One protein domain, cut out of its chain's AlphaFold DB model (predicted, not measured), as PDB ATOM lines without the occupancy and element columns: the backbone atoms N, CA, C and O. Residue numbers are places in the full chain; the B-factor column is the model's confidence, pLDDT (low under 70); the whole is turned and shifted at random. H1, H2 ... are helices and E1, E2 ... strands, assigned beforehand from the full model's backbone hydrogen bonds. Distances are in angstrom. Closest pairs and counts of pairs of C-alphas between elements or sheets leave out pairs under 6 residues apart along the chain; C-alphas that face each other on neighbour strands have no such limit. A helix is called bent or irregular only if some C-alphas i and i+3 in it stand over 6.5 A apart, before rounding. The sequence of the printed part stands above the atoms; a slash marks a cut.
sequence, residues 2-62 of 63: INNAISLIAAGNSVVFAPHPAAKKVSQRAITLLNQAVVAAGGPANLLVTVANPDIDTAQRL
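AT A GLANCE: This is residues 2 to 62 of the 63 residues of the protein "Acetaldehyde dehydrogenase" of Klebsiella pneumoniae (UniProt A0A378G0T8). A short ribbon of two parallel strands, E1 and E2, makes a small wall, with the long helix H2 packed on it mostly at E2 and the shorter helix H1 over it mostly at E1. H2 runs lengthwise along the domain, and the small helix H3 sits off at one end of the long axis, away from H1, H2 and E1. The printed part has 61 residues with three named helices and two named strands, in the order H1, E1, H2, E2, H3; the sheet has the order E1, E2 and is parallel, and the class is mostly helix. The whole is compact, with a radius of gyration of the C-alphas of 11.7 A, and elongated, with spans of 34 by 20 by 18 A.

IN THESE COORDINATES: The printed part opens with H1, residues 2 to 10, which begins at C-alpha 2 at (16.880, 23.957, -24.104) and measures 12.1 A from first to last C-alpha. After residues 11 to 14 comes E1, residues 15 to 17, 6.4 A long. H2, residues 21 to 40, is the longest helix, with 28.9 A from C-alpha 21 at (9.165, 33.888, -12.603) to C-alpha 40 at (31.659, 30.215, -30.331). It is irregular: C-alphas 22 and 25 are 8.0 A apart, against about 5 A in a regular helix. It also has a kink of 29 degrees near residue 28. E2, residues 48 to 50, follows and is 7.1 A long. H3, residues 56 to 61, is 8.9 A long and ends at C-alpha 61 at (2.831, 41.357, -24.415).

HOW THE PARTS SIT: E1 and E2 are parallel neighbours, with 30 degrees between their N-to-C directions. Their C-alphas 16 and 49 face each other at 4.9 A, and C-alphas 17 and 50 at 4.7 A. Across the pair, N 17 and O 49 are within hydrogen-bond range at 2.8 A, and so are N 49 and O 15 at 2.9 A. E1, H2 and E2 make a strand-helix-strand unit, two parallel neighbour strands with a helix between them along the chain, and its crossover is right-handed. H2 has 6 pairs of C-alphas within 8 A of E2, the closest being those of Ile 31 and Leu 48 at 6.2 A. H1 has 3 such pairs with E1, the closest being those of Leu 8 and Val 15 at 7.3 A. H1 has 1 such pair with E2, the C-alphas of Ala 5 and Leu 48 at 7.3 A. H1 and H2 are close but not clearly touching, and their closest C-alphas are those of Ile 2 and Ala 30, 7.4 A apart. These two helices run the same way at a steep tilt of 39 degrees. H3 touches no helix; it is apart from H1, from H2 and from E1. In H1 and H3 every O i to N i+4 pair is within hydrogen-bond range, and in H2 it is 14 of 16.

THE WHOLE: The two C-alphas farthest apart are those of Gly 42 and Asp 57, at 35.1 A, while those of Ile 2 and Leu 62, the first and last printed, are 19.0 A apart. The centres of E2 and E1 are nearest to the mean of the C-alphas, at 3.3 A and 4.8 A, and that of H3 is farthest, at 15.8 A. The printed part has no cut. The links H1 to E1, E1 to H2 and E2 to H3 are tight, and the link H2 to E2, with 7 residues, is short; no link is long. The mean pLDDT of the printed part is 92.6, and that of H3 is 78; no printed residue is under 70.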
ATOM      1  N   ILE A   2      15.676  24.304 -23.326       94.81
ATOM      2  CA  ILE A   2      16.880  23.957 -24.104       94.81
ATOM      3  C   ILE A   2      16.503  23.208 -25.390       94.81
ATOM      4  O   ILE A   2      16.943  23.596 -26.464       94.81
ATOM      5  N   ASN A   3      15.618  22.209 -25.292       96.50
ATOM      6  CA  ASN A   3      15.065  21.514 -26.460       96.50
ATOM      7  C   ASN A   3      14.431  22.484 -27.476       96.50
ATOM      8  O   ASN A   3      14.786  22.456 -28.646       96.50
ATOM      9  N   ASN A   4      13.560  23.390 -27.022       95.38
ATOM     10  CA  ASN A   4      12.885  24.363 -27.874       95.38
ATOM     11  C   ASN A   4      13.889  25.328 -28.515       95.38
ATOM     12  O   ASN A   4      13.764  25.621 -29.694       95.38
ATOM     13  N   ALA A   5      14.888  25.797 -27.763       96.50
ATOM     14  CA  ALA A   5      15.932  26.676 -28.277       96.50
ATOM     15  C   ALA A   5      16.703  26.012 -29.425       96.50
ATOM     16  O   ALA A   5      16.844  26.615 -30.484       96.50
ATOM     17  N   ILE A   6      17.137  24.760 -29.240       96.25
ATOM     18  CA  ILE A   6      17.854  24.005 -30.274       96.25
ATOM     19  C   ILE A   6      16.966  23.809 -31.505       96.25
ATOM     20  O   ILE A   6      17.394  24.140 -32.606       96.25
ATOM     21  N   SER A   7      15.731  23.328 -31.332       97.62
ATOM     22  CA  SER A   7      14.825  23.082 -32.460       97.62
ATOM     23  C   SER A   7      14.501  24.355 -33.246       97.62
ATOM     24  O   SER A   7      14.498  24.333 -34.473       97.62
ATOM     25  N   LEU A   8      14.249  25.473 -32.558       96.81
ATOM     26  CA  LEU A   8      13.898  26.740 -33.201       96.81
ATOM     27  C   LEU A   8      15.089  27.361 -33.940       96.81
ATOM     28  O   LEU A   8      14.906  27.813 -35.071       96.81
ATOM     29  N   ILE A   9      16.293  27.324 -33.353       95.31
ATOM     30  CA  ILE A   9      17.521  27.773 -34.031       95.31
ATOM     31  C   ILE A   9      17.836  26.877 -35.229       95.31
ATOM     32  O   ILE A   9      18.169  27.388 -36.292       95.31
ATOM     33  N   ALA A  10      17.717  25.553 -35.086       95.75
ATOM     34  CA  ALA A  10      17.958  24.615 -36.183       95.75
ATOM     35  C   ALA A  10      16.998  24.849 -37.362       95.75
ATOM     36  O   ALA A  10      17.378  24.662 -38.514       95.75
ATOM     37  N   ALA A  11      15.779  25.314 -37.078       97.19
ATOM     38  CA  ALA A  11      14.811  25.750 -38.082       97.19
ATOM     39  C   ALA A  11      15.070  27.172 -38.632       97.19
ATOM     40  O   ALA A  11      14.273  27.666 -39.424       97.19
ATOM     41  N   GLY A  12      16.158  27.837 -38.227       95.12
ATOM     42  CA  GLY A  12      16.563  29.158 -38.717       95.12
ATOM     43  C   GLY A  12      15.923  30.350 -37.999       95.12
ATOM     44  O   GLY A  12      15.999  31.465 -38.510       95.12
ATOM     45  N   ASN A  13      15.297  30.152 -36.833       96.50
ATOM     46  CA  ASN A  13      14.607  31.222 -36.107       96.50
ATOM     47  C   ASN A  13      15.474  31.850 -35.006       96.50
ATOM     48  O   ASN A  13      16.252  31.169 -34.337       96.50
ATOM     49  N   SER A  14      15.236  33.135 -34.735       96.06
ATOM     50  CA  SER A  14      15.546  33.769 -33.447       96.06
ATOM     51  C   SER A  14      14.375  33.625 -32.476       96.06
ATOM     52  O   SER A  14      13.226  33.543 -32.910       96.06
ATOM     53  N   VAL A  15      14.634  33.631 -31.165       95.50
ATOM     54  CA  VAL A  15      13.596  33.343 -30.159       95.50
ATOM     55  C   VAL A  15      13.646  34.308 -28.979       95.50
ATOM     56  O   VAL A  15      14.705  34.542 -28.394       95.50
ATOM     57  N   VAL A  16      12.472  34.788 -28.564       95.25
ATOM     58  CA  VAL A  16      12.264  35.495 -27.294       95.25
ATOM     59  C   VAL A  16      11.581  34.552 -26.301       95.25
ATOM     60  O   VAL A  16      10.502  34.033 -26.572       95.25
ATOM     61  N   PHE A  17      12.192  34.315 -25.141       93.56
ATOM     62  CA  PHE A  17      11.633  33.475 -24.079       93.56
ATOM     63  C   PHE A  17      10.973  34.299 -22.971       93.56
ATOM     64  O   PHE A  17      11.557  35.257 -22.457       93.56
ATOM     65  N   ALA A  18       9.820  33.816 -22.506       92.56
ATOM     66  CA  ALA A  18       9.131  34.258 -21.296       92.56
ATOM     67  C   ALA A  18       9.162  33.141 -20.232       92.56
ATOM     68  O   ALA A  18       8.231  32.340 -20.143       92.56
ATOM     69  N   PRO A  19      10.256  32.986 -19.466       91.12
ATOM     70  CA  PRO A  19      10.339  31.936 -18.461       91.12
ATOM     71  C   PRO A  19       9.417  32.231 -17.278       91.12
ATOM     72  O   PRO A  19       9.209  33.385 -16.912       91.12
ATOM     73  N   HIS A  20       8.941  31.176 -16.615       90.00
ATOM     74  CA  HIS A  20       8.197  31.316 -15.365       90.00
ATOM     75  C   HIS A  20       9.020  32.113 -14.326       90.00
ATOM     76  O   HIS A  20      10.217  31.829 -14.179       90.00
ATOM     77  N   PRO A  21       8.424  33.042 -13.545       89.25
ATOM     78  CA  PRO A  21       9.165  33.888 -12.603       89.25
ATOM     79  C   PRO A  21      10.036  33.108 -11.610       89.25
ATOM     80  O   PRO A  21      11.205  33.436 -11.407       89.25
ATOM     81  N   ALA A  22       9.513  32.001 -11.071       93.25
ATOM     82  CA  ALA A  22      10.261  31.115 -10.169       93.25
ATOM     83  C   ALA A  22      11.507  30.471 -10.816       93.25
ATOM     84  O   ALA A  22      12.469  30.149 -10.125       93.25
ATOM     85  N   ALA A  23      11.522  30.315 -12.143       93.56
ATOM     86  CA  ALA A  23      12.630  29.734 -12.901       93.56
ATOM     87  C   ALA A  23      13.483  30.795 -13.621       93.56
ATOM     88  O   ALA A  23      14.364  30.439 -14.409       93.56
ATOM     89  N   LYS A  24      13.254  32.090 -13.364       92.56
ATOM     90  CA  LYS A  24      13.909  33.219 -14.043       92.56
ATOM     91  C   LYS A  24      15.426  33.058 -14.140       92.56
ATOM     92  O   LYS A  24      15.980  33.098 -15.232       92.56
ATOM     93  N   LYS A  25      16.095  32.858 -13.000       95.06
ATOM     94  CA  LYS A  25      17.566  32.857 -12.925       95.06
ATOM     95  C   LYS A  25      18.182  31.693 -13.701       95.06
ATOM     96  O   LYS A  25      19.102  31.901 -14.486       95.06
ATOM     97  N   VAL A  26      17.658  30.478 -13.511       97.12
ATOM     98  CA  VAL A  26      18.162  29.286 -14.215       97.12
ATOM     99  C   VAL A  26      17.896  29.378 -15.720       97.12
ATOM    100  O   VAL A  26      18.764  29.055 -16.523       97.12
ATOM    101  N   SER A  27      16.738  29.917 -16.097       96.06
ATOM    102  CA  SER A  27      16.347  30.148 -17.487       96.06
ATOM    103  C   SER A  27      17.251  31.162 -18.186       96.06
ATOM    104  O   SER A  27      17.802  30.881 -19.248       96.06
ATOM    105  N   GLN A  28      17.464  32.323 -17.560       95.56
ATOM    106  CA  GLN A  28      18.362  33.365 -18.061       95.56
ATOM    107  C   GLN A  28      19.793  32.836 -18.199       95.56
ATOM    108  O   GLN A  28      20.434  33.063 -19.222       95.56
ATOM    109  N   ARG A  29      20.268  32.050 -17.221       97.06
ATOM    110  CA  ARG A  29      21.593  31.427 -17.292       97.06
ATOM    111  C   ARG A  29      21.711  30.447 -18.460       97.06
ATOM    112  O   ARG A  29      22.722  30.484 -19.157       97.06
ATOM    113  N   ALA A  30      20.704  29.604 -18.689       97.12
ATOM    114  CA  ALA A  30      20.690  28.689 -19.828       97.12
ATOM    115  C   ALA A  30      20.737  29.450 -21.165       97.12
ATOM    116  O   ALA A  30      21.526  29.097 -22.036       97.12
ATOM    117  N   ILE A  31      19.968  30.534 -21.301       96.88
ATOM    118  CA  ILE A  31      19.975  31.390 -22.499       96.88
ATOM    119  C   ILE A  31      21.350  32.031 -22.723       96.88
ATOM    120  O   ILE A  31      21.853  32.016 -23.845       96.88
ATOM    121  N   THR A  32      22.000  32.538 -21.669       97.12
ATOM    122  CA  THR A  32      23.372  33.064 -21.769       97.12
ATOM    123  C   THR A  32      24.348  32.002 -22.273       97.12
ATOM    124  O   THR A  32      25.110  32.280 -23.195       97.12
ATOM    125  N   LEU A  33      24.318  30.794 -21.701       97.81
ATOM    126  CA  LEU A  33      25.210  29.700 -22.104       97.81
ATOM    127  C   LEU A  33      24.980  29.285 -23.561       97.81
ATOM    128  O   LEU A  33      25.937  29.070 -24.300       97.81
ATOM    129  N   LEU A  34      23.720  29.218 -23.993       97.12
ATOM    130  CA  LEU A  34      23.384  28.883 -25.373       97.12
ATOM    131  C   LEU A  34      23.853  29.966 -26.353       97.12
ATOM    132  O   LEU A  34      24.470  29.625 -27.356       97.12
ATOM    133  N   ASN A  35      23.650  31.256 -26.060       97.56
ATOM    134  CA  ASN A  35      24.187  32.332 -26.907       97.56
ATOM    135  C   ASN A  35      25.718  32.306 -26.980       97.56
ATOM    136  O   ASN A  35      26.278  32.537 -28.047       97.56
ATOM    137  N   GLN A  36      26.403  32.010 -25.870       98.00
ATOM    138  CA  GLN A  36      27.860  31.854 -25.870       98.00
ATOM    139  C   GLN A  36      28.297  30.707 -26.789       98.00
ATOM    140  O   GLN A  36      29.229  30.882 -27.568       98.00
ATOM    141  N   ALA A  37      27.601  29.566 -26.745       97.50
ATOM    142  CA  ALA A  37      27.875  28.433 -27.625       97.50
ATOM    143  C   ALA A  37      27.606  28.761 -29.104       97.50
ATOM    144  O   ALA A  37      28.412  28.415 -29.962       97.50
ATOM    145  N   VAL A  38      26.513  29.473 -29.397       97.25
ATOM    146  CA  VAL A  38      26.182  29.940 -30.752       97.25
ATOM    147  C   VAL A  38      27.292  30.831 -31.306       97.25
ATOM    148  O   VAL A  38      27.780  30.580 -32.405       97.25
ATOM    149  N   VAL A  39      27.735  31.830 -30.537       98.12
ATOM    150  CA  VAL A  39      28.819  32.734 -30.954       98.12
ATOM    151  C   VAL A  39      30.137  31.976 -31.123       98.12
ATOM    152  O   VAL A  39      30.838  32.190 -32.108       98.12
ATOM    153  N   ALA A  40      30.461  31.051 -30.215       98.31
ATOM    154  CA  ALA A  40      31.659  30.215 -30.331       98.31
ATOM    155  C   ALA A  40      31.650  29.330 -31.592       98.31
ATOM    156  O   ALA A  40      32.709  29.030 -32.135       98.31
ATOM    157  N   ALA A  41      30.466  28.950 -32.082       97.31
ATOM    158  CA  ALA A  41      30.283  28.222 -33.335       97.31
ATOM    159  C   ALA A  41      30.252  29.129 -34.588       97.31
ATOM    160  O   ALA A  41      29.986  28.641 -35.684       97.31
ATOM    161  N   GLY A  42      30.503  30.438 -34.449       97.19
ATOM    162  CA  GLY A  42      30.467  31.414 -35.548       97.19
ATOM    163  C   GLY A  42      29.066  31.940 -35.887       97.19
ATOM    164  O   GLY A  42      28.896  32.632 -36.890       97.19
ATOM    165  N   GLY A  43      28.061  31.613 -35.072       95.25
ATOM    166  CA  GLY A  43      26.695  32.103 -35.224       95.25
ATOM    167  C   GLY A  43      26.499  33.535 -34.704       95.25
ATOM    168  O   GLY A  43      27.344  34.069 -33.978       95.25
ATOM    169  N   PRO A  44      25.369  34.179 -35.046       95.25
ATOM    170  CA  PRO A  44      25.091  35.545 -34.624       95.25
ATOM    171  C   PRO A  44      24.803  35.641 -33.117       95.25
ATOM    172  O   PRO A  44      24.190  34.760 -32.512       95.25
ATOM    173  N   ALA A  45      25.228  36.750 -32.508       93.94
ATOM    174  CA  ALA A  45      24.955  37.038 -31.105       93.94
ATOM    175  C   ALA A  45      23.458  37.287 -30.855       93.94
ATOM    176  O   ALA A  45      22.749  37.803 -31.714       93.94
ATOM    177  N   ASN A  46      23.002  36.986 -29.634       92.62
ATOM    178  CA  ASN A  46      21.641  37.262 -29.155       92.62
ATOM    179  C   ASN A  46      20.520  36.584 -29.969       92.62
ATOM    180  O   ASN A  46      19.407  37.099 -30.034       92.62
ATOM    181  N   LEU A  47      20.782  35.406 -30.544       95.00
ATOM    182  CA  LEU A  47      19.760  34.578 -31.204       95.00
ATOM    183  C   LEU A  47      18.636  34.144 -30.249       95.00
ATOM    184  O   LEU A  47      17.502  33.913 -30.670       95.00
ATOM    185  N   LEU A  48      18.958  34.032 -28.960       97.06
ATOM    186  CA  LEU A  48      18.026  33.696 -27.889       97.06
ATOM    187  C   LEU A  48      17.994  34.861 -26.903       97.06
ATOM    188  O   LEU A  48      19.016  35.197 -26.310       97.06
ATOM    189  N   VAL A  49      16.841  35.464 -26.661       96.12
ATOM    190  CA  VAL A  49      16.714  36.544 -25.669       96.12
ATOM    191  C   VAL A  49      15.580  36.257 -24.703       96.12
ATOM    192  O   VAL A  49      14.754  35.375 -24.920       96.12
ATOM    193  N   THR A  50      15.551  36.972 -23.585       94.62
ATOM    194  CA  THR A  50      14.468  36.869 -22.610       94.62
ATOM    195  C   THR A  50      14.265  38.190 -21.899       94.62
ATOM    196  O   THR A  50      15.165  39.028 -21.839       94.62
ATOM    197  N   VAL A  51      13.072  38.364 -21.349       90.25
ATOM    198  CA  VAL A  51      12.720  39.539 -20.565       90.25
ATOM    199  C   VAL A  51      13.537  39.595 -19.275       90.25
ATOM    200  O   VAL A  51      13.787  38.585 -18.607       90.25
ATOM    201  N   ALA A  52      13.970  40.804 -18.916       86.12
ATOM    202  CA  ALA A  52      14.778  41.020 -17.721       86.12
ATOM    203  C   ALA A  52      13.993  40.695 -16.444       86.12
ATOM    204  O   ALA A  52      14.568  40.136 -15.513       86.12
ATOM    205  N   ASN A  53      12.690  40.988 -16.419       84.88
ATOM    206  CA  ASN A  53      11.764  40.679 -15.335       84.88
ATOM    207  C   ASN A  53      10.536  39.966 -15.914       84.88
ATOM    208  O   ASN A  53       9.699  40.623 -16.520       84.88
ATOM    209  N   PRO A  54      10.447  38.631 -15.795       79.44
ATOM    210  CA  PRO A  54       9.249  37.909 -16.192       79.44
ATOM    211  C   PRO A  54       8.124  38.138 -15.178       79.44
ATOM    212  O   PRO A  54       8.294  37.862 -13.988       79.44
ATOM    213  N   ASP A  55       6.977  38.590 -15.672       79.19
ATOM    214  CA  ASP A  55       5.684  38.644 -14.987       79.19
ATOM    215  C   ASP A  55       4.556  38.319 -15.988       79.19
ATOM    216  O   ASP A  55       4.815  38.092 -17.177       79.19
ATOM    217  N   ILE A  56       3.316  38.211 -15.498       77.12
ATOM    218  CA  ILE A  56       2.178  37.782 -16.323       77.12
ATOM    219  C   ILE A  56       1.833  38.806 -17.412       77.12
ATOM    220  O   ILE A  56       1.582  38.417 -18.551       77.12
ATOM    221  N   ASP A  57       1.920  40.098 -17.097       78.94
ATOM    222  CA  ASP A  57       1.643  41.186 -18.037       78.94
ATOM    223  C   ASP A  57       2.677  41.206 -19.170       78.94
ATOM    224  O   ASP A  57       2.344  41.369 -20.345       78.94
ATOM    225  N   THR A  58       3.949  40.988 -18.839       77.50
ATOM    226  CA  THR A  58       5.047  40.913 -19.803       77.50
ATOM    227  C   THR A  58       4.922  39.679 -20.689       77.50
ATOM    228  O   THR A  58       5.175  39.766 -21.889       77.50
ATOM    229  N   ALA A  59       4.503  38.540 -20.132       76.81
ATOM    230  CA  ALA A  59       4.250  37.336 -20.919       76.81
ATOM    231  C   ALA A  59       3.118  37.544 -21.939       76.81
ATOM    232  O   ALA A  59       3.238  37.087 -23.069       76.81
ATOM    233  N   GLN A  60       2.060  38.277 -21.578       78.75
ATOM    234  CA  GLN A  60       0.947  38.589 -22.484       78.75
ATOM    235  C   GLN A  60       1.312  39.578 -23.598       78.75
ATOM    236  O   GLN A  60       0.681  39.572 -24.651       78.75
ATOM    237  N   ARG A  61       2.323  40.428 -23.387       81.25
ATOM    238  CA  ARG A  61       2.831  41.357 -24.415       81.25
ATOM    239  C   ARG A  61       3.734  40.684 -25.446       81.25
ATOM    240  O   ARG A  61       4.002  41.280 -26.485       81.25
ATOM    241  N   LEU A  62       4.224  39.481 -25.154       75.19
ATOM    242  CA  LEU A  62       4.957  38.647 -26.099       75.19
ATOM    243  C   LEU A  62       3.938  37.874 -26.948       75.19
ATOM    244  O   LEU A  62       3.680  36.698 -26.696       75.19
TER     245      LEU A  62